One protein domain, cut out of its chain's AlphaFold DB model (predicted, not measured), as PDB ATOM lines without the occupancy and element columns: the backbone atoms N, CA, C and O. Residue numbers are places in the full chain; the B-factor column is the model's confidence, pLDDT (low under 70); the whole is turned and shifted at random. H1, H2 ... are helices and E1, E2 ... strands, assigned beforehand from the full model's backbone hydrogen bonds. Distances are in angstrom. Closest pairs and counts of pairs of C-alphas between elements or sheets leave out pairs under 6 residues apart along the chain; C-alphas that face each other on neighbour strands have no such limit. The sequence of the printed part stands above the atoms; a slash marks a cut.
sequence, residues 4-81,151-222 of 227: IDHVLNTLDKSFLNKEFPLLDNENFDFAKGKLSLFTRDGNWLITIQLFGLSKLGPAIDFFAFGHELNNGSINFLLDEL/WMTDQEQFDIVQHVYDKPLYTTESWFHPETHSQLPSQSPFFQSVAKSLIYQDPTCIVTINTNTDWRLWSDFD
ATOM      1  N   ILE A   4     148.051  96.270 135.221       94.12
ATOM      2  CA  ILE A   4     147.231  97.417 135.650       94.12
ATOM      3  C   ILE A   4     147.989  98.745 135.484       94.12
ATOM      4  O   ILE A   4     147.439  99.698 134.940       94.12
ATOM      5  N   ASP A   5     149.256  98.803 135.909       93.88
ATOM      6  CA  ASP A   5     150.082 100.012 135.786       93.88
ATOM      7  C   ASP A   5     150.299 100.372 134.309       93.88
ATOM      8  O   ASP A   5     150.432 101.543 133.973       93.88
ATOM      9  N   HIS A   6     150.330  99.374 133.416       92.06
ATOM     10  CA  HIS A   6     150.438  99.610 131.975       92.06
ATOM     11  C   HIS A   6     149.199 100.321 131.423       92.06
ATOM     12  O   HIS A   6     149.356 101.319 130.729       92.06
ATOM     13  N   VAL A   7     147.991  99.866 131.782       94.56
ATOM     14  CA  VAL A   7     146.729 100.525 131.389       94.56
ATOM     15  C   VAL A   7     146.719 101.981 131.856       94.56
ATOM     16  O   VAL A   7     146.516 102.891 131.057       94.56
ATOM     17  N   LEU A   8     146.987 102.205 133.144       96.00
ATOM     18  CA  LEU A   8     146.958 103.542 133.736       96.00
ATOM     19  C   LEU A   8     148.016 104.469 133.130       96.00
ATOM     20  O   LEU A   8     147.706 105.609 132.807       96.00
ATOM     21  N   ASN A   9     149.235 103.974 132.902       93.88
ATOM     22  CA  ASN A   9     150.284 104.757 132.253       93.88
ATOM     23  C   ASN A   9     149.938 105.118 130.802       93.88
ATOM     24  O   ASN A   9     150.368 106.172 130.339       93.88
ATOM     25  N   THR A  10     149.209 104.268 130.071       94.12
ATOM     26  CA  THR A  10     148.715 104.620 128.731       94.12
ATOM     27  C   THR A  10     147.738 105.788 128.814       94.12
ATOM     28  O   THR A  10     147.930 106.777 128.115       94.12
ATOM     29  N   LEU A  11     146.753 105.723 129.715       95.38
ATOM     30  CA  LEU A  11     145.765 106.794 129.881       95.38
ATOM     31  C   LEU A  11     146.406 108.107 130.351       95.38
ATOM     32  O   LEU A  11     146.107 109.163 129.801       95.38
ATOM     33  N   ASP A  12     147.330 108.045 131.313       95.38
ATOM     34  CA  ASP A  12     148.072 109.218 131.783       95.38
ATOM     35  C   ASP A  12     148.886 109.862 130.659       95.38
ATOM     36  O   ASP A  12     148.893 111.084 130.528       95.38
ATOM     37  N   LYS A  13     149.566 109.057 129.831       93.38
ATOM     38  CA  LYS A  13     150.323 109.567 128.682       93.38
ATOM     39  C   LYS A  13     149.412 110.243 127.672       93.38
ATOM     40  O   LYS A  13     149.728 111.352 127.262       93.38
ATOM     41  N   SER A  14     148.290 109.623 127.313       93.56
ATOM     42  CA  SER A  14     147.337 110.233 126.385       93.56
ATOM     43  C   SER A  14     146.749 111.530 126.940       93.56
ATOM     44  O   SER A  14     146.669 112.519 126.219       93.56
ATOM     45  N   PHE A  15     146.437 111.586 128.238       94.12
ATOM     46  CA  PHE A  15     146.018 112.826 128.893       94.12
ATOM     47  C   PHE A  15     147.096 113.915 128.831       94.12
ATOM     48  O   PHE A  15     146.836 115.034 128.395       94.12
ATOM     49  N   LEU A  16     148.336 113.585 129.196       93.12
ATOM     50  CA  LEU A  16     149.457 114.530 129.165       93.12
ATOM     51  C   LEU A  16     149.816 114.992 127.744       93.12
ATOM     52  O   LEU A  16     150.256 116.129 127.570       93.12
ATOM     53  N   ASN A  17     149.598 114.141 126.743       91.62
ATOM     54  CA  ASN A  17     149.814 114.445 125.331       91.62
ATOM     55  C   ASN A  17     148.642 115.196 124.679       91.62
ATOM     56  O   ASN A  17     148.746 115.534 123.503       91.62
ATOM     57  N   LYS A  18     147.564 115.494 125.423       90.50
ATOM     58  CA  LYS A  18     146.332 116.125 124.907       90.50
ATOM     59  C   LYS A  18     145.605 115.283 123.847       90.50
ATOM     60  O   LYS A  18     144.983 115.819 122.940       90.50
ATOM     61  N   GLU A  19     145.703 113.965 123.967       92.25
ATOM     62  CA  GLU A  19     144.990 112.982 123.137       92.25
ATOM     63  C   GLU A  19     143.724 112.457 123.835       92.25
ATOM     64  O   GLU A  19     142.942 111.712 123.250       92.25
ATOM     65  N   PHE A  20     143.547 112.785 125.115       93.81
ATOM     66  CA  PHE A  20     142.341 112.459 125.867       93.81
ATOM     67  C   PHE A  20     141.223 113.448 125.507       93.81
ATOM     68  O   PHE A  20     141.536 114.619 125.284       93.81
ATOM     69  N   PRO A  21     139.946 113.019 125.469       94.12
ATOM     70  CA  PRO A  21     138.830 113.921 125.197       94.12
ATOM     71  C   PRO A  21     138.834 115.136 126.121       94.12
ATOM     72  O   PRO A  21     139.168 115.007 127.299       94.12
ATOM     73  N   LEU A  22     138.392 116.281 125.605       93.12
ATOM     74  CA  LEU A  22     138.114 117.500 126.366       93.12
ATOM     75  C   LEU A  22     136.609 117.763 126.298       93.12
ATOM     76  O   LEU A  22     136.052 117.798 125.203       93.12
ATOM     77  N   LEU A  23     135.950 117.891 127.453       94.44
ATOM     78  CA  LEU A  23     134.511 118.186 127.513       94.44
ATOM     79  C   LEU A  23     134.218 119.694 127.485       94.44
ATOM     80  O   LEU A  23     133.080 120.083 127.269       94.44
ATOM     81  N   ASP A  24     135.249 120.516 127.670       92.31
ATOM     82  CA  ASP A  24     135.282 121.977 127.567       92.31
ATOM     83  C   ASP A  24     135.933 122.443 126.246       92.31
ATOM     84  O   ASP A  24     136.603 123.474 126.180       92.31
ATOM     85  N   ASN A  25     135.802 121.646 125.183       90.75
ATOM     86  CA  ASN A  25     136.400 121.940 123.886       90.75
ATOM     87  C   ASN A  25     135.630 123.050 123.152       90.75
ATOM     88  O   ASN A  25     134.511 122.836 122.715       90.75
ATOM     89  N   GLU A  26     136.286 124.180 122.870       91.50
ATOM     90  CA  GLU A  26     135.717 125.310 122.102       91.50
ATOM     91  C   GLU A  26     135.298 124.967 120.650       91.50
ATOM     92  O   GLU A  26     134.787 125.806 119.910       91.50
ATOM     93  N   ASN A  27     135.598 123.759 120.171       93.44
ATOM     94  CA  ASN A  27     135.174 123.278 118.853       93.44
ATOM     95  C   ASN A  27     134.134 122.153 118.937       93.44
ATOM     96  O   ASN A  27     133.810 121.575 117.896       93.44
ATOM     97  N   PHE A  28     133.672 121.808 120.143       96.94
ATOM     98  CA  PHE A  28     132.740 120.714 120.366       96.94
ATOM     99  C   PHE A  28     131.888 120.928 121.626       96.94
ATOM    100  O   PHE A  28     132.355 120.699 122.743       96.94
ATOM    101  N   ASP A  29     130.613 121.262 121.443       97.94
ATOM    102  CA  ASP A  29     129.671 121.415 122.551       97.94
ATOM    103  C   ASP A  29     129.135 120.045 122.978       97.94
ATOM    104  O   ASP A  29     128.548 119.292 122.193       97.94
ATOM    105  N   PHE A  30     129.339 119.693 124.246       98.12
ATOM    106  CA  PHE A  30     129.077 118.350 124.752       98.12
ATOM    107  C   PHE A  30     127.589 118.111 125.071       98.12
ATOM    108  O   PHE A  30     126.964 118.842 125.851       98.12
ATOM    109  N   ALA A  31     127.022 117.024 124.530       98.00
ATOM    110  CA  ALA A  31     125.658 116.580 124.835       98.00
ATOM    111  C   ALA A  31     125.625 115.288 125.666       98.00
ATOM    112  O   ALA A  31     124.886 115.191 126.654       98.00
ATOM    113  N   LYS A  32     126.400 114.270 125.276       98.25
ATOM    114  CA  LYS A  32     126.401 112.960 125.940       98.25
ATOM    115  C   LYS A  32     127.692 112.197 125.673       98.25
ATOM    116  O   LYS A  32     128.234 112.265 124.583       98.25
ATOM    117  N   GLY A  33     128.165 111.420 126.644       98.00
ATOM    118  CA  GLY A  33     129.353 110.580 126.486       98.00
ATOM    119  C   GLY A  33     129.061 109.116 126.784       98.00
ATOM    120  O   GLY A  33     128.258 108.825 127.669       98.00
ATOM    121  N   LYS A  34     129.752 108.203 126.102       98.31
ATOM    122  CA  LYS A  34     129.722 106.755 126.342       98.31
ATOM    123  C   LYS A  34     131.145 106.215 126.413       98.31
ATOM    124  O   LYS A  34     131.930 106.433 125.501       98.31
ATOM    125  N   LEU A  35     131.457 105.472 127.467       98.56
ATOM    126  CA  LEU A  35     132.719 104.759 127.640       98.56
ATOM    127  C   LEU A  35     132.464 103.255 127.557       98.56
ATOM    128  O   LEU A  35     131.562 102.754 128.232       98.56
ATOM    129  N   SER A  36     133.262 102.536 126.766       98.38
ATOM    130  CA  SER A  36     133.189 101.074 126.648       98.38
ATOM    131  C   SER A  36     134.550 100.415 126.850       98.38
ATOM    132  O   SER A  36     135.592 100.971 126.509       98.38
ATOM    133  N   LEU A  37     134.528  99.221 127.439       97.94
ATOM    134  CA  LEU A  37     135.698  98.397 127.719       97.94
ATOM    135  C   LEU A  37     135.624  97.120 126.892       97.94
ATOM    136  O   LEU A  37     134.645  96.383 126.999       97.94
ATOM    137  N   PHE A  38     136.675  96.818 126.141       97.00
ATOM    138  CA  PHE A  38     136.787  95.591 125.361       97.00
ATOM    139  C   PHE A  38     138.059  94.838 125.724       97.00
ATOM    140  O   PHE A  38     139.080  95.427 126.089       97.00
ATOM    141  N   THR A  39     138.001  93.518 125.593       94.94
ATOM    142  CA  THR A  39     139.130  92.622 125.832       94.94
ATOM    143  C   THR A  39     139.141  91.515 124.794       94.94
ATOM    144  O   THR A  39     138.082  91.145 124.298       94.94
ATOM    145  N   ARG A  40     140.323  90.988 124.474       92.94
ATOM    146  CA  ARG A  40     140.490  89.770 123.672       92.94
ATOM    147  C   ARG A  40     141.905  89.235 123.832       92.94
ATOM    148  O   ARG A  40     142.846  90.005 123.700       92.94
ATOM    149  N   ASP A  41     142.073  87.945 124.110       88.62
ATOM    150  CA  ASP A  41     143.388  87.273 124.141       88.62
ATOM    151  C   ASP A  41     144.469  87.990 124.995       88.62
ATOM    152  O   ASP A  41     145.663  87.924 124.716       88.62
ATOM    153  N   GLY A  42     144.056  88.683 126.066       84.25
ATOM    154  CA  GLY A  42     144.944  89.470 126.937       84.25
ATOM    155  C   GLY A  42     145.197  90.914 126.483       84.25
ATOM    156  O   GLY A  42     145.769  91.692 127.248       84.25
ATOM    157  N   ASN A  43     144.725  91.293 125.296       90.69
ATOM    158  CA  ASN A  43     144.633  92.676 124.843       90.69
ATOM    159  C   ASN A  43     143.388  93.360 125.403       90.69
ATOM    160  O   ASN A  43     142.389  92.720 125.749       90.69
ATOM    161  N   TRP A  44     143.454  94.685 125.460       94.38
ATOM    162  CA  TRP A  44     142.372  95.540 125.926       94.38
ATOM    163  C   TRP A  44     142.251  96.789 125.058       94.38
ATOM    164  O   TRP A  44     143.232  97.243 124.459       94.38
ATOM    165  N   LEU A  45     141.040  97.335 125.048       96.44
ATOM    166  CA  LEU A  45     140.677  98.593 124.417       96.44
ATOM    167  C   LEU A  45     139.692  99.334 125.327       96.44
ATOM    168  O   LEU A  45     138.754  98.744 125.864       96.44
ATOM    169  N   ILE A  46     139.918 100.628 125.497       97.81
ATOM    170  CA  ILE A  46     138.974 101.568 126.096       97.81
ATOM    171  C   ILE A  46     138.532 102.488 124.973       97.81
ATOM    172  O   ILE A  46     139.387 103.107 124.344       97.81
ATOM    173  N   THR A  47     137.230 102.599 124.738       98.25
ATOM    174  CA  THR A  47     136.686 103.596 123.815       98.25
ATOM    175  C   THR A  47     135.854 104.626 124.557       98.25
ATOM    176  O   THR A  47     135.206 104.309 125.558       98.25
ATOM    177  N   ILE A  48     135.888 105.863 124.075       98.56
ATOM    178  CA  ILE A  48     135.049 106.968 124.527       98.56
ATOM    179  C   ILE A  48     134.418 107.592 123.286       98.56
ATOM    180  O   ILE A  48     135.125 107.996 122.374       98.56
ATOM    181  N   GLN A  49     133.093 107.648 123.247       98.50
ATOM    182  CA  GLN A  49     132.313 108.347 122.230       98.50
ATOM    183  C   GLN A  49     131.706 109.584 122.883       98.50
ATOM    184  O   GLN A  49     130.993 109.447 123.882       98.50
ATOM    185  N   LEU A  50     131.983 110.771 122.354       98.50
ATOM    186  CA  LEU A  50     131.322 112.011 122.752       98.50
ATOM    187  C   LEU A  50     130.350 112.420 121.655       98.50
ATOM    188  O   LEU A  50     130.774 112.723 120.553       98.50
ATOM    189  N   PHE A  51     129.059 112.433 121.954       98.56
ATOM    190  CA  PHE A  51     128.038 113.012 121.093       98.56
ATOM    191  C   PHE A  51     127.832 114.484 121.453       98.56
ATOM    192  O   PHE A  51     127.719 114.833 122.637       98.56
ATOM    193  N   GLY A  52     127.768 115.332 120.436       98.06
ATOM    194  CA  GLY A  52     127.652 116.771 120.599       98.06
ATOM    195  C   GLY A  52     127.641 117.514 119.272       98.06
ATOM    196  O   GLY A  52     127.491 116.910 118.208       98.06
ATOM    197  N   LEU A  53     127.762 118.835 119.363       97.69
ATOM    198  CA  LEU A  53     127.771 119.728 118.213       97.69
ATOM    199  C   LEU A  53     129.210 120.133 117.906       97.69
ATOM    200  O   LEU A  53     129.877 120.723 118.748       97.69
ATOM    201  N   SER A  54     129.681 119.828 116.704       96.31
ATOM    202  CA  SER A  54     130.970 120.296 116.196       96.31
ATOM    203  C   SER A  54     130.776 121.442 115.203       96.31
ATOM    204  O   SER A  54     129.666 121.712 114.752       96.31
ATOM    205  N   LYS A  55     131.877 122.060 114.769       92.69
ATOM    206  CA  LYS A  55     131.860 123.053 113.677       92.69
ATOM    207  C   LYS A  55     131.411 122.497 112.317       92.69
ATOM    208  O   LYS A  55     131.201 123.278 111.398       92.69
ATOM    209  N   LEU A  56     131.321 121.174 112.178       92.75
ATOM    210  CA  LEU A  56     130.799 120.496 110.988       92.75
ATOM    211  C   LEU A  56     129.340 120.049 111.166       92.75
ATOM    212  O   LEU A  56     128.785 119.447 110.257       92.75
ATOM    213  N   GLY A  57     128.733 120.324 112.323       94.19
ATOM    214  CA  GLY A  57     127.395 119.866 112.685       94.19
ATOM    215  C   GLY A  57     127.410 118.765 113.752       94.19
ATOM    216  O   GLY A  57     128.433 118.549 114.424       94.19
ATOM    217  N   PRO A  58     126.266 118.089 113.967       96.19
ATOM    218  CA  PRO A  58     126.133 117.005 114.937       96.19
ATOM    219  C   PRO A  58     127.123 115.869 114.664       96.19
ATOM    220  O   PRO A  58     127.176 115.335 113.558       96.19
ATOM    221  N   ALA A  59     127.892 115.476 115.680       97.69
ATOM    222  CA  ALA A  59     128.985 114.525 115.506       97.69
ATOM    223  C   ALA A  59     129.222 113.634 116.733       97.69
ATOM    224  O   ALA A  59     128.825 113.950 117.860       97.69
ATOM    225  N   ILE A  60     129.878 112.495 116.491       98.44
ATOM    226  CA  ILE A  60     130.514 111.663 117.508       98.44
ATOM    227  C   ILE A  60     132.026 111.874 117.413       98.44
ATOM    228  O   ILE A  60     132.658 111.452 116.449       98.44
ATOM    229  N   ASP A  61     132.615 112.482 118.440       97.81
ATOM    230  CA  ASP A  61     134.065 112.523 118.625       97.81
ATOM    231  C   ASP A  61     134.505 111.244 119.356       97.81
ATOM    232  O   ASP A  61     134.189 111.015 120.534       97.81
ATOM    233  N   PHE A  62     135.148 110.344 118.615       98.19
ATOM    234  CA  PHE A  62     135.539 109.013 119.055       98.19
ATOM    235  C   PHE A  62     137.006 108.978 119.468       98.19
ATOM    236  O   PHE A  62     137.900 109.364 118.719       98.19
ATOM    237  N   PHE A  63     137.260 108.401 120.637       97.56
ATOM    238  CA  PHE A  63     138.583 108.181 121.199       97.56
ATOM    239  C   PHE A  63     138.760 106.710 121.542       97.56
ATOM    240  O   PHE A  63     137.866 106.071 122.101       97.56
ATOM    241  N   ALA A  64     139.946 106.183 121.283       97.38
ATOM    242  CA  ALA A  64     140.324 104.822 121.624       97.38
ATOM    243  C   ALA A  64     141.701 104.799 122.286       97.38
ATOM    244  O   ALA A  64     142.615 105.474 121.826       97.38
ATOM    245  N   PHE A  65     141.863 103.975 123.321       96.38
ATOM    246  CA  PHE A  65     143.130 103.717 124.006       96.38
ATOM    247  C   PHE A  65     143.333 102.214 124.123       96.38
ATOM    248  O   PHE A  65     142.435 101.505 124.578       96.38
ATOM    249  N   GLY A  66     144.503 101.708 123.751       92.44
ATOM    250  CA  GLY A  66     144.706 100.263 123.698       92.44
ATOM    251  C   GLY A  66     146.163  99.848 123.637       92.44
ATOM    252  O   GLY A  66     147.047 100.635 123.301       92.44
ATOM    253  N   HIS A  67     146.408  98.581 123.973       77.38
ATOM    254  CA  HIS A  67     147.755  98.006 124.008       77.38
ATOM    255  C   HIS A  67     148.424  97.938 122.625       77.38
ATOM    256  O   HIS A  67     149.632  98.143 122.534       77.38
ATOM    257  N   GLU A  68     147.650  97.667 121.570       79.06
ATOM    258  CA  GLU A  68     148.160  97.437 120.209       79.06
ATOM    259  C   GLU A  68     148.024  98.649 119.275       79.06
ATOM    260  O   GLU A  68     148.353  98.563 118.094       79.06
ATOM    261  N   LEU A  69     147.566  99.797 119.780       83.19
ATOM    262  CA  LEU A  69     147.469 101.004 118.960       83.19
ATOM    263  C   LEU A  69     148.874 101.580 118.738       83.19
ATOM    264  O   LEU A  69     149.612 101.787 119.702       83.19
ATOM    265  N   ASN A  70     149.233 101.885 117.484       67.25
ATOM    266  CA  ASN A  70     150.587 102.323 117.092       67.25
ATOM    267  C   ASN A  70     151.120 103.532 117.893       67.25
ATOM    268  O   ASN A  70     152.332 103.644 118.068       67.25
ATOM    269  N   ASN A  71     150.231 104.381 118.428       70.31
ATOM    270  CA  ASN A  71     150.566 105.521 119.293       70.31
ATOM    271  C   ASN A  71     149.921 105.443 120.693       70.31
ATOM    272  O   ASN A  71     149.974 106.403 121.454       70.31
ATOM    273  N   GLY A  72     149.303 104.317 121.056       75.62
ATOM    274  CA  GLY A  72     148.565 104.150 122.315       75.62
ATOM    275  C   GLY A  72     147.171 104.792 122.337       75.62
ATOM    276  O   GLY A  72     146.363 104.398 123.179       75.62
ATOM    277  N   SER A  73     146.871 105.697 121.398       88.62
ATOM    278  CA  SER A  73     145.560 106.322 121.215       88.62
ATOM    279  C   SER A  73     145.181 106.501 119.735       88.62
ATOM    280  O   SER A  73     146.049 106.516 118.857       88.62
ATOM    281  N   ILE A  74     143.878 106.615 119.463       92.94
ATOM    282  CA  ILE A  74     143.279 107.021 118.179       92.94
ATOM    283  C   ILE A  74     142.163 108.029 118.478       92.94
ATOM    284  O   ILE A  74     141.429 107.846 119.449       92.94
ATOM    285  N   ASN A  75     142.029 109.055 117.635       93.56
ATOM    286  CA  ASN A  75     140.881 109.960 117.593       93.56
ATOM    287  C   ASN A  75     140.268 109.944 116.180       93.56
ATOM    288  O   ASN A  75     141.005 109.868 115.192       93.56
ATOM    289  N   PHE A  76     138.939 109.980 116.098       94.88
ATOM    290  CA  PHE A  76     138.179 110.037 114.856       94.88
ATOM    291  C   PHE A  76     136.891 110.835 115.079       94.88
ATOM    292  O   PHE A  76     136.146 110.532 116.005       94.88
ATOM    293  N   LEU A  77     136.604 111.808 114.217       96.56
ATOM    294  CA  LEU A  77     135.331 112.526 114.227       96.56
ATOM    295  C   LEU A  77     134.396 111.891 113.194       96.56
ATOM    296  O   LEU A  77     134.735 111.843 112.012       96.56
ATOM    297  N   LEU A  78     133.245 111.402 113.649       96.50
ATOM    298  CA  LEU A  78     132.148 110.946 112.801       96.50
ATOM    299  C   LEU A  78     131.082 112.045 112.743       96.50
ATOM    300  O   LEU A  78     130.447 112.323 113.759       96.50
ATOM    301  N   ASP A  79     130.899 112.658 111.583       93.44
ATOM    302  CA  ASP A  79     129.859 113.647 111.289       93.44
ATOM    303  C   ASP A  79     128.680 113.011 110.523       93.44
ATOM    304  O   ASP A  79     128.592 111.785 110.415       93.44
ATOM    305  N   GLU A  80     127.724 113.839 110.082       90.81
ATOM    306  CA  GLU A  80     126.546 113.430 109.291       90.81
ATOM    307  C   GLU A  80     125.752 112.270 109.929       90.81
ATOM    308  O   GLU A  80     125.284 111.341 109.267       90.81
ATOM    309  N   LEU A  81     125.599 112.307 111.259       94.69
ATOM    310  CA  LEU A  81     125.044 111.191 112.034       94.69
ATOM    311  C   LEU A  81     123.608 110.824 111.644       94.69
ATOM    312  O   LEU A  81     123.209 109.662 111.725       94.69
ATOM    313  N   TRP A 151     124.886 105.654 118.676       97.62
ATOM    314  CA  TRP A 151     126.232 105.215 119.022       97.62
ATOM    315  C   TRP A 151     126.829 104.319 117.944       97.62
ATOM    316  O   TRP A 151     126.169 103.408 117.444       97.62
ATOM    317  N   MET A 152     128.125 104.501 117.702       97.62
ATOM    318  CA  MET A 152     128.889 103.612 116.843       97.62
ATOM    319  C   MET A 152     128.775 102.180 117.358       97.62
ATOM    320  O   MET A 152     128.936 101.903 118.558       97.62
ATOM    321  N   THR A 153     128.530 101.267 116.432       96.75
ATOM    322  CA  THR A 153     128.547  99.831 116.669       96.75
ATOM    323  C   THR A 153     129.947  99.370 117.068       96.75
ATOM    324  O   THR A 153     130.953 100.045 116.835       96.75
ATOM    325  N   ASP A 154     130.038  98.194 117.685       97.19
ATOM    326  CA  ASP A 154     131.338  97.613 118.032       97.19
ATOM    327  C   ASP A 154     132.199  97.396 116.774       97.19
ATOM    328  O   ASP A 154     133.396  97.661 116.797       97.19
ATOM    329  N   GLN A 155     131.587  96.989 115.654       96.44
ATOM    330  CA  GLN A 155     132.309  96.743 114.404       96.44
ATOM    331  C   GLN A 155     132.884  98.029 113.800       96.44
ATOM    332  O   GLN A 155     134.047  98.026 113.416       96.44
ATOM    333  N   GLU A 156     132.128  99.129 113.774       96.75
ATOM    334  CA  GLU A 156     132.637 100.425 113.290       96.75
ATOM    335  C   GLU A 156     133.832 100.902 114.123       96.75
ATOM    336  O   GLU A 156     134.839 101.353 113.579       96.75
ATOM    337  N   GLN A 157     133.765 100.734 115.449       97.00
ATOM    338  CA  GLN A 157     134.887 101.044 116.339       97.00
ATOM    339  C   GLN A 157     136.105 100.153 116.038       97.00
ATOM    340  O   GLN A 157     137.235 100.641 116.015       97.00
ATOM    341  N   PHE A 158     135.893  98.856 115.788       95.62
ATOM    342  CA  PHE A 158     136.951  97.891 115.467       95.62
ATOM    343  C   PHE A 158     137.610  98.151 114.113       95.62
ATOM    344  O   PHE A 158     138.826  97.993 113.989       95.62
ATOM    345  N   ASP A 159     136.833  98.585 113.124       95.44
ATOM    346  CA  ASP A 159     137.334  98.950 111.802       95.44
ATOM    347  C   ASP A 159     138.263 100.171 111.888       95.44
ATOM    348  O   ASP A 159     139.337 100.172 111.281       95.44
ATOM    349  N   ILE A 160     137.917 101.163 112.720       94.62
ATOM    350  CA  ILE A 160     138.757 102.347 112.974       94.62
ATOM    351  C   ILE A 160     140.072 101.965 113.652       94.62
ATOM    352  O   ILE A 160     141.142 102.397 113.219       94.62
ATOM    353  N   VAL A 161     140.016 101.147 114.707       93.88
ATOM    354  CA  VAL A 161     141.230 100.734 115.433       93.88
ATOM    355  C   VAL A 161     141.992  99.600 114.741       93.88
ATOM    356  O   VAL A 161     143.047  99.192 115.223       93.88
ATOM    357  N   GLN A 162     141.473  99.100 113.613       92.56
ATOM    358  CA  GLN A 162     142.026  98.005 112.809       92.56
ATOM    359  C   GLN A 162     142.292  96.727 113.621       92.56
ATOM    360  O   GLN A 162     143.225  95.970 113.338       92.56
ATOM    361  N   HIS A 163     141.464  96.473 114.637       91.19
ATOM    362  CA  HIS A 163     141.580  95.318 115.519       91.19
ATOM    363  C   HIS A 163     140.207  94.893 116.042       91.19
ATOM    364  O   HIS A 163     139.400  95.724 116.448       91.19
ATOM    365  N   VAL A 164     139.953  93.583 116.075       91.94
ATOM    366  CA  VAL A 164     138.666  93.016 116.508       91.94
ATOM    367  C   VAL A 164     138.770  92.506 117.936       91.94
ATOM    368  O   VAL A 164     139.604  91.643 118.211       91.94
ATOM    369  N   TYR A 165     137.866  92.946 118.807       93.88
ATOM    370  CA  TYR A 165     137.758  92.478 120.191       93.88
ATOM    371  C   TYR A 165     136.500  91.620 120.409       93.88
ATOM    372  O   TYR A 165     135.682  91.457 119.503       93.88
ATOM    373  N   ASP A 166     136.355  91.046 121.606       93.62
ATOM    374  CA  ASP A 166     135.098  90.419 122.021       93.62
ATOM    375  C   ASP A 166     134.025  91.481 122.319       93.62
ATOM    376  O   ASP A 166     134.274  92.686 122.249       93.62
ATOM    377  N   LYS A 167     132.814  91.037 122.679       90.88
ATOM    378  CA  LYS A 167     131.738  91.937 123.126       90.88
ATOM    379  C   LYS A 167     132.199  92.828 124.293       90.88
ATOM    380  O   LYS A 167     133.019  92.372 125.094       90.88
ATOM    381  N   PRO A 168     131.623  94.037 124.443       94.81
ATOM    382  CA  PRO A 168     131.962  94.933 125.537       94.81
ATOM    383  C   PRO A 168     131.875  94.219 126.888       94.81
ATOM    384  O   PRO A 168     130.836  93.667 127.257       94.81
ATOM    385  N   LEU A 169     132.972  94.261 127.639       97.00
ATOM    386  CA  LEU A 169     133.032  93.814 129.028       97.00
ATOM    387  C   LEU A 169     132.162  94.711 129.917       97.00
ATOM    388  O   LEU A 169     131.549  94.251 130.877       97.00
ATOM    389  N   TYR A 170     132.144  96.006 129.603       97.75
ATOM    390  CA  TYR A 170     131.416  97.029 130.336       97.75
ATOM    391  C   TYR A 170     131.172  98.248 129.451       97.75
ATOM    392  O   TYR A 170     132.039  98.623 128.661       97.75
ATOM    393  N   THR A 171     130.036  98.907 129.659       97.50
ATOM    394  CA  THR A 171     129.696 100.183 129.031       97.50
ATOM    395  C   THR A 171     129.002 101.081 130.050       97.50
ATOM    396  O   THR A 171     128.174 100.613 130.831       97.50
ATOM    397  N   THR A 172     129.312 102.377 130.034       97.25
ATOM    398  CA  THR A 172     128.631 103.391 130.851       97.25
ATOM    399  C   THR A 172     128.523 104.719 130.115       97.25
ATOM    400  O   THR A 172     129.394 105.076 129.330       97.25
ATOM    401  N   GLU A 173     127.485 105.487 130.425       96.69
ATOM    402  CA  GLU A 173     127.337 106.887 129.998       96.69
ATOM    403  C   GLU A 173     127.619 107.881 131.136       96.69
ATOM    404  O   GLU A 173     127.484 109.094 130.990       96.69
ATOM    405  N   SER A 174     127.987 107.354 132.302       95.25
ATOM    406  CA  SER A 174     128.343 108.114 133.493       95.25
ATOM    407  C   SER A 174     129.717 107.653 133.956       95.25
ATOM    408  O   SER A 174     129.898 106.510 134.390       95.25
ATOM    409  N   TRP A 175     130.705 108.523 133.786       96.25
ATOM    410  CA  TRP A 175     132.103 108.244 134.083       96.25
ATOM    411  C   TRP A 175     132.799 109.500 134.617       96.25
ATOM    412  O   TRP A 175     132.201 110.572 134.721       96.25
ATOM    413  N   PHE A 176     134.042 109.331 135.061       96.00
ATOM    414  CA  PHE A 176     134.882 110.431 135.523       96.00
ATOM    415  C   PHE A 176     135.784 110.902 134.384       96.00
ATOM    416  O   PHE A 176     136.658 110.155 133.948       96.00
ATOM    417  N   HIS A 177     135.594 112.133 133.940       95.69
ATOM    418  CA  HIS A 177     136.469 112.851 133.030       95.69
ATOM    419  C   HIS A 177     137.529 113.643 133.825       95.69
ATOM    420  O   HIS A 177     137.177 114.362 134.761       95.69
ATOM    421  N   PRO A 178     138.828 113.479 133.524       93.94
ATOM    422  CA  PRO A 178     139.895 114.238 134.168       93.94
ATOM    423  C   PRO A 178     139.994 115.659 133.588       93.94
ATOM    424  O   PRO A 178     140.178 115.816 132.388       93.94
ATOM    425  N   GLU A 179     139.951 116.692 134.435       88.00
ATOM    426  CA  GLU A 179     139.979 118.100 133.981       88.00
ATOM    427  C   GLU A 179     141.385 118.715 134.025       88.00
ATOM    428  O   GLU A 179     141.748 119.561 133.214       88.00
ATOM    429  N   THR A 180     142.213 118.310 134.990       87.38
ATOM    430  CA  THR A 180     143.494 118.981 135.267       87.38
ATOM    431  C   THR A 180     144.658 118.009 135.408       87.38
ATOM    432  O   THR A 180     144.488 116.830 135.708       87.38
ATOM    433  N   HIS A 181     145.891 118.516 135.297       83.75
ATOM    434  CA  HIS A 181     147.110 117.734 135.557       83.75
ATOM    435  C   HIS A 181     147.193 117.149 136.982       83.75
ATOM    436  O   HIS A 181     147.976 116.233 137.219       83.75
ATOM    437  N   SER A 182     146.401 117.660 137.931       85.69
ATOM    438  CA  SER A 182     146.243 117.102 139.283       85.69
ATOM    439  C   SER A 182     145.211 115.973 139.389       85.69
ATOM    440  O   SER A 182     144.989 115.459 140.483       85.69
ATOM    441  N   GLN A 183     144.563 115.613 138.282       89.94
ATOM    442  CA  GLN A 183     143.525 114.589 138.194       89.94
ATOM    443  C   GLN A 183     143.864 113.581 137.093       89.94
ATOM    444  O   GLN A 183     143.006 113.217 136.295       89.94
ATOM    445  N   LEU A 184     145.117 113.121 137.034       95.56
ATOM    446  CA  LEU A 184     145.507 112.105 136.056       95.56
ATOM    447  C   LEU A 184     144.594 110.869 136.166       95.56
ATOM    448  O   LEU A 184     144.200 110.512 137.285       95.56
ATOM    449  N   PRO A 185     144.287 110.173 135.055       95.56
ATOM    450  CA  PRO A 185     143.527 108.927 135.093       95.56
ATOM    451  C   PRO A 185     144.013 107.955 136.181       95.56
ATOM    452  O   PRO A 185     143.212 107.455 136.968       95.56
ATOM    453  N   SER A 186     145.324 107.758 136.334       96.19
ATOM    454  CA  SER A 186     145.903 106.892 137.371       96.19
ATOM    455  C   SER A 186     145.588 107.293 138.813       96.19
ATOM    456  O   SER A 186     145.656 106.449 139.710       96.19
ATOM    457  N   GLN A 187     145.219 108.549 139.059       95.00
ATOM    458  CA  GLN A 187     144.858 109.078 140.373       95.00
ATOM    459  C   GLN A 187     143.356 108.946 140.661       95.00
ATOM    460  O   GLN A 187     142.944 109.030 141.819       95.00
ATOM    461  N   SER A 188     142.536 108.705 139.635       94.44
ATOM    462  CA  SER A 188     141.090 108.564 139.775       94.44
ATOM    463  C   SER A 188     140.695 107.151 140.228       94.44
ATOM    464  O   SER A 188     141.074 106.168 139.582       94.44
ATOM    465  N   PRO A 189     139.857 107.005 141.276       95.44
ATOM    466  CA  PRO A 189     139.291 105.711 141.655       95.44
ATOM    467  C   PRO A 189     138.545 105.020 140.508       95.44
ATOM    468  O   PRO A 189     138.602 103.794 140.393       95.44
ATOM    469  N   PHE A 190     137.895 105.799 139.634       96.75
ATOM    470  CA  PHE A 190     137.184 105.280 138.472       96.75
ATOM    471  C   PHE A 190     138.151 104.571 137.514       96.75
ATOM    472  O   PHE A 190     138.018 103.367 137.297       96.75
ATOM    473  N   PHE A 191     139.190 105.246 137.017       97.00
ATOM    474  CA  PHE A 191     140.129 104.635 136.066       97.00
ATOM    475  C   PHE A 191     141.011 103.549 136.695       97.00
ATOM    476  O   PHE A 191     141.324 102.559 136.034       97.00
ATOM    477  N   GLN A 192     141.340 103.648 137.988       96.81
ATOM    478  CA  GLN A 192     141.975 102.542 138.717       96.81
ATOM    479  C   GLN A 192     141.098 101.282 138.729       96.81
ATOM    480  O   GLN A 192     141.608 100.164 138.618       96.81
ATOM    481  N   SER A 193     139.781 101.450 138.877       97.12
ATOM    482  CA  SER A 193     138.822 100.347 138.836       97.12
ATOM    483  C   SER A 193     138.612  99.801 137.417       97.12
ATOM    484  O   SER A 193     138.586  98.586 137.243       97.12
ATOM    485  N   VAL A 194     138.600 100.671 136.398       97.25
ATOM    486  CA  VAL A 194     138.587 100.295 134.973       97.25
ATOM    487  C   VAL A 194     139.803  99.436 134.626       97.25
ATOM    488  O   VAL A 194     139.655  98.353 134.063       97.25
ATOM    489  N   ALA A 195     141.006  99.859 135.024       96.44
ATOM    490  CA  ALA A 195     142.224  99.097 134.771       96.44
ATOM    491  C   ALA A 195     142.189  97.713 135.442       96.44
ATOM    492  O   ALA A 195     142.583  96.722 134.833       96.44
ATOM    493  N   LYS A 196     141.669  97.611 136.673       96.31
ATOM    494  CA  LYS A 196     141.450  96.312 137.335       96.31
ATOM    495  C   LYS A 196     140.439  95.453 136.581       96.31
ATOM    496  O   LYS A 196     140.716  94.279 136.365       96.31
ATOM    497  N   SER A 197     139.313  96.035 136.166       96.38
ATOM    498  CA  SER A 197     138.267  95.339 135.413       96.38
ATOM    499  C   SER A 197     138.806  94.736 134.121       96.38
ATOM    500  O   SER A 197     138.514  93.582 133.839       96.38
ATOM    501  N   LEU A 198     139.613  95.475 133.354       95.50
ATOM    502  CA  LEU A 198     140.215  94.974 132.113       95.50
ATOM    503  C   LEU A 198     141.169  93.799 132.363       95.50
ATOM    504  O   LEU A 198     141.117  92.798 131.655       95.50
ATOM    505  N   ILE A 199     142.023  93.900 133.385       94.56
ATOM    506  CA  ILE A 199     143.036  92.873 133.673       94.56
ATOM    507  C   ILE A 199     142.431  91.619 134.306       94.56
ATOM    508  O   ILE A 199     142.845  90.507 133.984       94.56
ATOM    509  N   TYR A 200     141.457  91.780 135.199       94.44
ATOM    510  CA  TYR A 200     140.765  90.656 135.830       94.44
ATOM    511  C   TYR A 200     139.579  90.141 135.013       94.44
ATOM    512  O   TYR A 200     139.020  89.110 135.375       94.44
ATOM    513  N   GLN A 201     139.223  90.832 133.925       94.50
ATOM    514  CA  GLN A 201     138.034  90.565 133.112       94.50
ATOM    515  C   GLN A 201     136.764  90.475 133.977       94.50
ATOM    516  O   GLN A 201     135.928  89.593 133.806       94.50
ATOM    517  N   ASP A 202     136.647  91.395 134.937       95.75
ATOM    518  CA  ASP A 202     135.569  91.430 135.927       95.75
ATOM    519  C   ASP A 202     134.991  92.852 136.047       95.75
ATOM    520  O   ASP A 202     135.579  93.699 136.734       95.75
ATOM    521  N   PRO A 203     133.828  93.132 135.422       95.69
ATOM    522  CA  PRO A 203     133.218  94.459 135.443       95.69
ATOM    523  C   PRO A 203     132.649  94.835 136.816       95.69
ATOM    524  O   PRO A 203     132.397  96.010 137.073       95.69
ATOM    525  N   THR A 204     132.485  93.875 137.735       96.12
ATOM    526  CA  THR A 204     131.977  94.149 139.090       96.12
ATOM    527  C   THR A 204     132.990  94.906 139.953       96.12
ATOM    528  O   THR A 204     132.625  95.489 140.974       96.12
ATOM    529  N   CYS A 205     134.253  94.963 139.517       93.38
ATOM    530  CA  CYS A 205     135.302  95.760 140.144       93.38
ATOM    531  C   CYS A 205     135.143  97.274 139.929       93.38
ATOM    532  O   CYS A 205     135.837  98.035 140.607       93.38
ATOM    533  N   ILE A 206     134.310  97.716 138.978       95.75
ATOM    534  CA  ILE A 206     134.199  99.128 138.588       95.75
ATOM    535  C   ILE A 206     133.521  99.947 139.687       95.75
ATOM    536  O   ILE A 206     132.464  99.593 140.205       95.75
ATOM    537  N   VAL A 207     134.141 101.077 140.026       93.44
ATOM    538  CA  VAL A 207     133.666 102.013 141.045       93.44
ATOM    539  C   VAL A 207     133.188 103.291 140.367       93.44
ATOM    540  O   VAL A 207     133.987 104.122 139.935       93.44
ATOM    541  N   THR A 208     131.872 103.463 140.312       89.38
ATOM    542  CA  THR A 208     131.207 104.617 139.695       89.38
ATOM    543  C   THR A 208     130.960 105.705 140.741       89.38
ATOM    544  O   THR A 208     129.869 105.833 141.292       89.38
ATOM    545  N   ILE A 209     132.005 106.465 141.070       88.19
ATOM    546  CA  ILE A 209     131.932 107.605 141.998       88.19
ATOM    547  C   ILE A 209     132.489 108.865 141.343       88.19
ATOM    548  O   ILE A 209     133.355 108.777 140.475       88.19
ATOM    549  N   ASN A 210     132.019 110.027 141.804       89.25
ATOM    550  CA  ASN A 210     132.458 111.350 141.342       89.25
ATOM    551  C   ASN A 210     132.338 111.550 139.825       89.25
ATOM    552  O   ASN A 210     133.107 112.305 139.247       89.25
ATOM    553  N   THR A 211     131.402 110.867 139.170       93.56
ATOM    554  CA  THR A 211     131.172 111.037 137.735       93.56
ATOM    555  C   THR A 211     130.791 112.480 137.428       93.56
ATOM    556  O   THR A 211     129.896 113.021 138.080       93.56
ATOM    557  N   ASN A 212     131.427 113.071 136.427       95.81
ATOM    558  CA  ASN A 212     131.223 114.459 136.013       95.81
ATOM    559  C   ASN A 212     130.809 114.567 134.539       95.81
ATOM    560  O   ASN A 212     130.755 115.663 134.018       95.81
ATOM    561  N   THR A 213     130.447 113.481 133.853       96.19
ATOM    562  CA  THR A 213     130.084 113.507 132.418       96.19
ATOM    563  C   THR A 213     128.603 113.797 132.150       96.19
ATOM    564  O   THR A 213     128.018 113.282 131.198       96.19
ATOM    565  N   ASP A 214     127.967 114.587 133.016       96.62
ATOM    566  CA  ASP A 214     126.637 115.147 132.776       96.62
ATOM    567  C   ASP A 214     126.802 116.511 132.107       96.62
ATOM    568  O   ASP A 214     127.492 117.365 132.658       96.62
ATOM    569  N   TRP A 215     126.187 116.725 130.940       96.62
ATOM    570  CA  TRP A 215     126.378 117.945 130.145       96.62
ATOM    571  C   TRP A 215     126.075 119.232 130.919       96.62
ATOM    572  O   TRP A 215     126.667 120.264 130.635       96.62
ATOM    573  N   ARG A 216     125.211 119.176 131.943       96.06
ATOM    574  CA  ARG A 216     124.864 120.340 132.777       96.06
ATOM    575  C   ARG A 216     126.050 120.903 133.556       96.06
ATOM    576  O   ARG A 216     125.963 122.013 134.060       96.06
ATOM    577  N   LEU A 217     127.119 120.125 133.712       96.56
ATOM    578  CA  LEU A 217     128.366 120.573 134.332       96.56
ATOM    579  C   LEU A 217     129.299 121.280 133.337       96.56
ATOM    580  O   LEU A 217     130.288 121.862 133.767       96.56
ATOM    581  N   TRP A 218     128.985 121.225 132.040       96.25
ATOM    582  CA  TRP A 218     129.847 121.692 130.951       96.25
ATOM    583  C   TRP A 218     129.184 122.726 130.043       96.25
ATOM    584  O   TRP A 218     129.867 123.309 129.215       96.25
ATOM    585  N   SER A 219     127.884 122.992 130.199       95.50
ATOM    586  CA  SER A 219     127.145 123.907 129.316       95.50
ATOM    587  C   SER A 219     127.672 125.342 129.315       95.50
ATOM    588  O   SER A 219     127.444 126.075 128.363       95.50
ATOM    589  N   ASP A 220     128.392 125.752 130.362       95.06
ATOM    590  CA  ASP A 220     129.035 127.071 130.411       95.06
ATOM    591  C   ASP A 220     130.210 127.196 129.413       95.06
ATOM    592  O   ASP A 220     130.703 128.302 129.189       95.06
ATOM    593  N   PHE A 221     130.660 126.079 128.828       94.75
ATOM    594  CA  PHE A 221     131.697 126.014 127.792       94.75
ATOM    595  C   PHE A 221     131.130 125.865 126.375       94.75
ATOM    596  O   PHE A 221     131.916 125.749 125.434       94.75
ATOM    597  N   ASP A 222     129.804 125.861 126.209       96.12
ATOM    598  CA  ASP A 222     129.191 125.794 124.882       96.12
ATOM    599  C   ASP A 222     129.549 127.065 124.090       96.12
ATOM    600  O   ASP A 222     129.345 128.188 124.559       96.12
TER     601      ASP A 222
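Overview. This is residues 4 to 81 and 151 to 222 of the 227 residues of an uncharacterized protein of Bacillus sp. M 2-6 (UniProt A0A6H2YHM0). A twisted sheet of five antiparallel strands has two helices, H1 and H3, over one face and a single short helix, H2, across the other. The long unnamed stretches 173 to 188 and 201 to 222 wind along the side of the sheet where H1 and H3 are. The printed part has 150 residues, with named elements in the order H1 E1 E2 E3 E4 H2 E5 H3 along the chain; the class is mixed, helices and strands. The sheet runs E4 E3 E2 E1 E5. The whole is compact, with a radius of gyration of the C-alphas of 14.4 A, and rounded, spanning 39 by 33 by 27 A.

Along the chain. In the sheet, E1 is residues 28 to 40, 32.1 A long, from C-alpha 28 at (132.740, 120.714, 120.366); it bends by 86 degrees at residue 31. E2, residues 43 to 54, is 32.0 A long and bends by 57 degrees at residue 51. E3 is residues 57 to 66, 28.4 A, E4 residues 73 to 78, 16.5 A, and E5 residues 170 to 172, 7.0 A. H1, residues 4 to 16, begins with C-alpha 4 at (147.231, 97.417, 135.650) and is 18.4 A long. H2 is residues 154 to 161, 10.7 A. H3, residues 189 to 200, is 16.2 A long and ends with C-alpha 200 at (140.765, 90.656, 135.830).

Arrangement. E1 to E4 form a meander, each strand the antiparallel neighbour of the one before, and E1 and E2, E2 and E3, and E3 and E4 are hairpins. Within hydrogen-bond range are N 36 and O 47 of E1 and E2, 2.9 A, N 48 and O 63 of E2 and E3, 2.8 A, and N 62 and O 76 of E3 and E4, 2.8 A. E5 is the edge strand beside E1, with N 37 and O 170 at 2.8 A. H3 is on the sheet at a height of 10.3 A, over E1 and along it at 1 degrees on the local plane; the closest C-alphas of H3 and E1, those of Leu 198 and Thr 39, are 6.8 A apart, and the closest of H3 and E2, those of Leu 198 and Trp 44, are 6.6 A apart. H1 is on the same face, over E4, E3 and E2 at a height of 10.1 A, only just along the strands, at 29 degrees to E2 on the local plane. With residues 4 to 8 alone H1 touches H3, closest at the C-alphas of Ile 4 and Ala 195, 5.4 A, at a steep tilt of 46 degrees, opposite ways. H2 is on the opposite face at a height of 9.2 A, across the strands at 82 degrees to E2 on the local plane; its closest C-alphas to E4 are Val 161 and Ile 74, 7.2 A. H2 is apart from H1 and H3. In H1, H2 and H3 every O i to N i+4 pair is within hydrogen-bond range.

Size, cuts and confidence. The two C-alphas farthest apart, of Asp 41 and Asp 220, are 42.8 A apart. Residues 82 to 150 are not printed, and C-alphas 81 and 151 are 9.3 A apart across the cut. The links H1 to E1 and E5 to H3 are long. The mean pLDDT of the printed part is 94.0, and residue 70 alone is under 70.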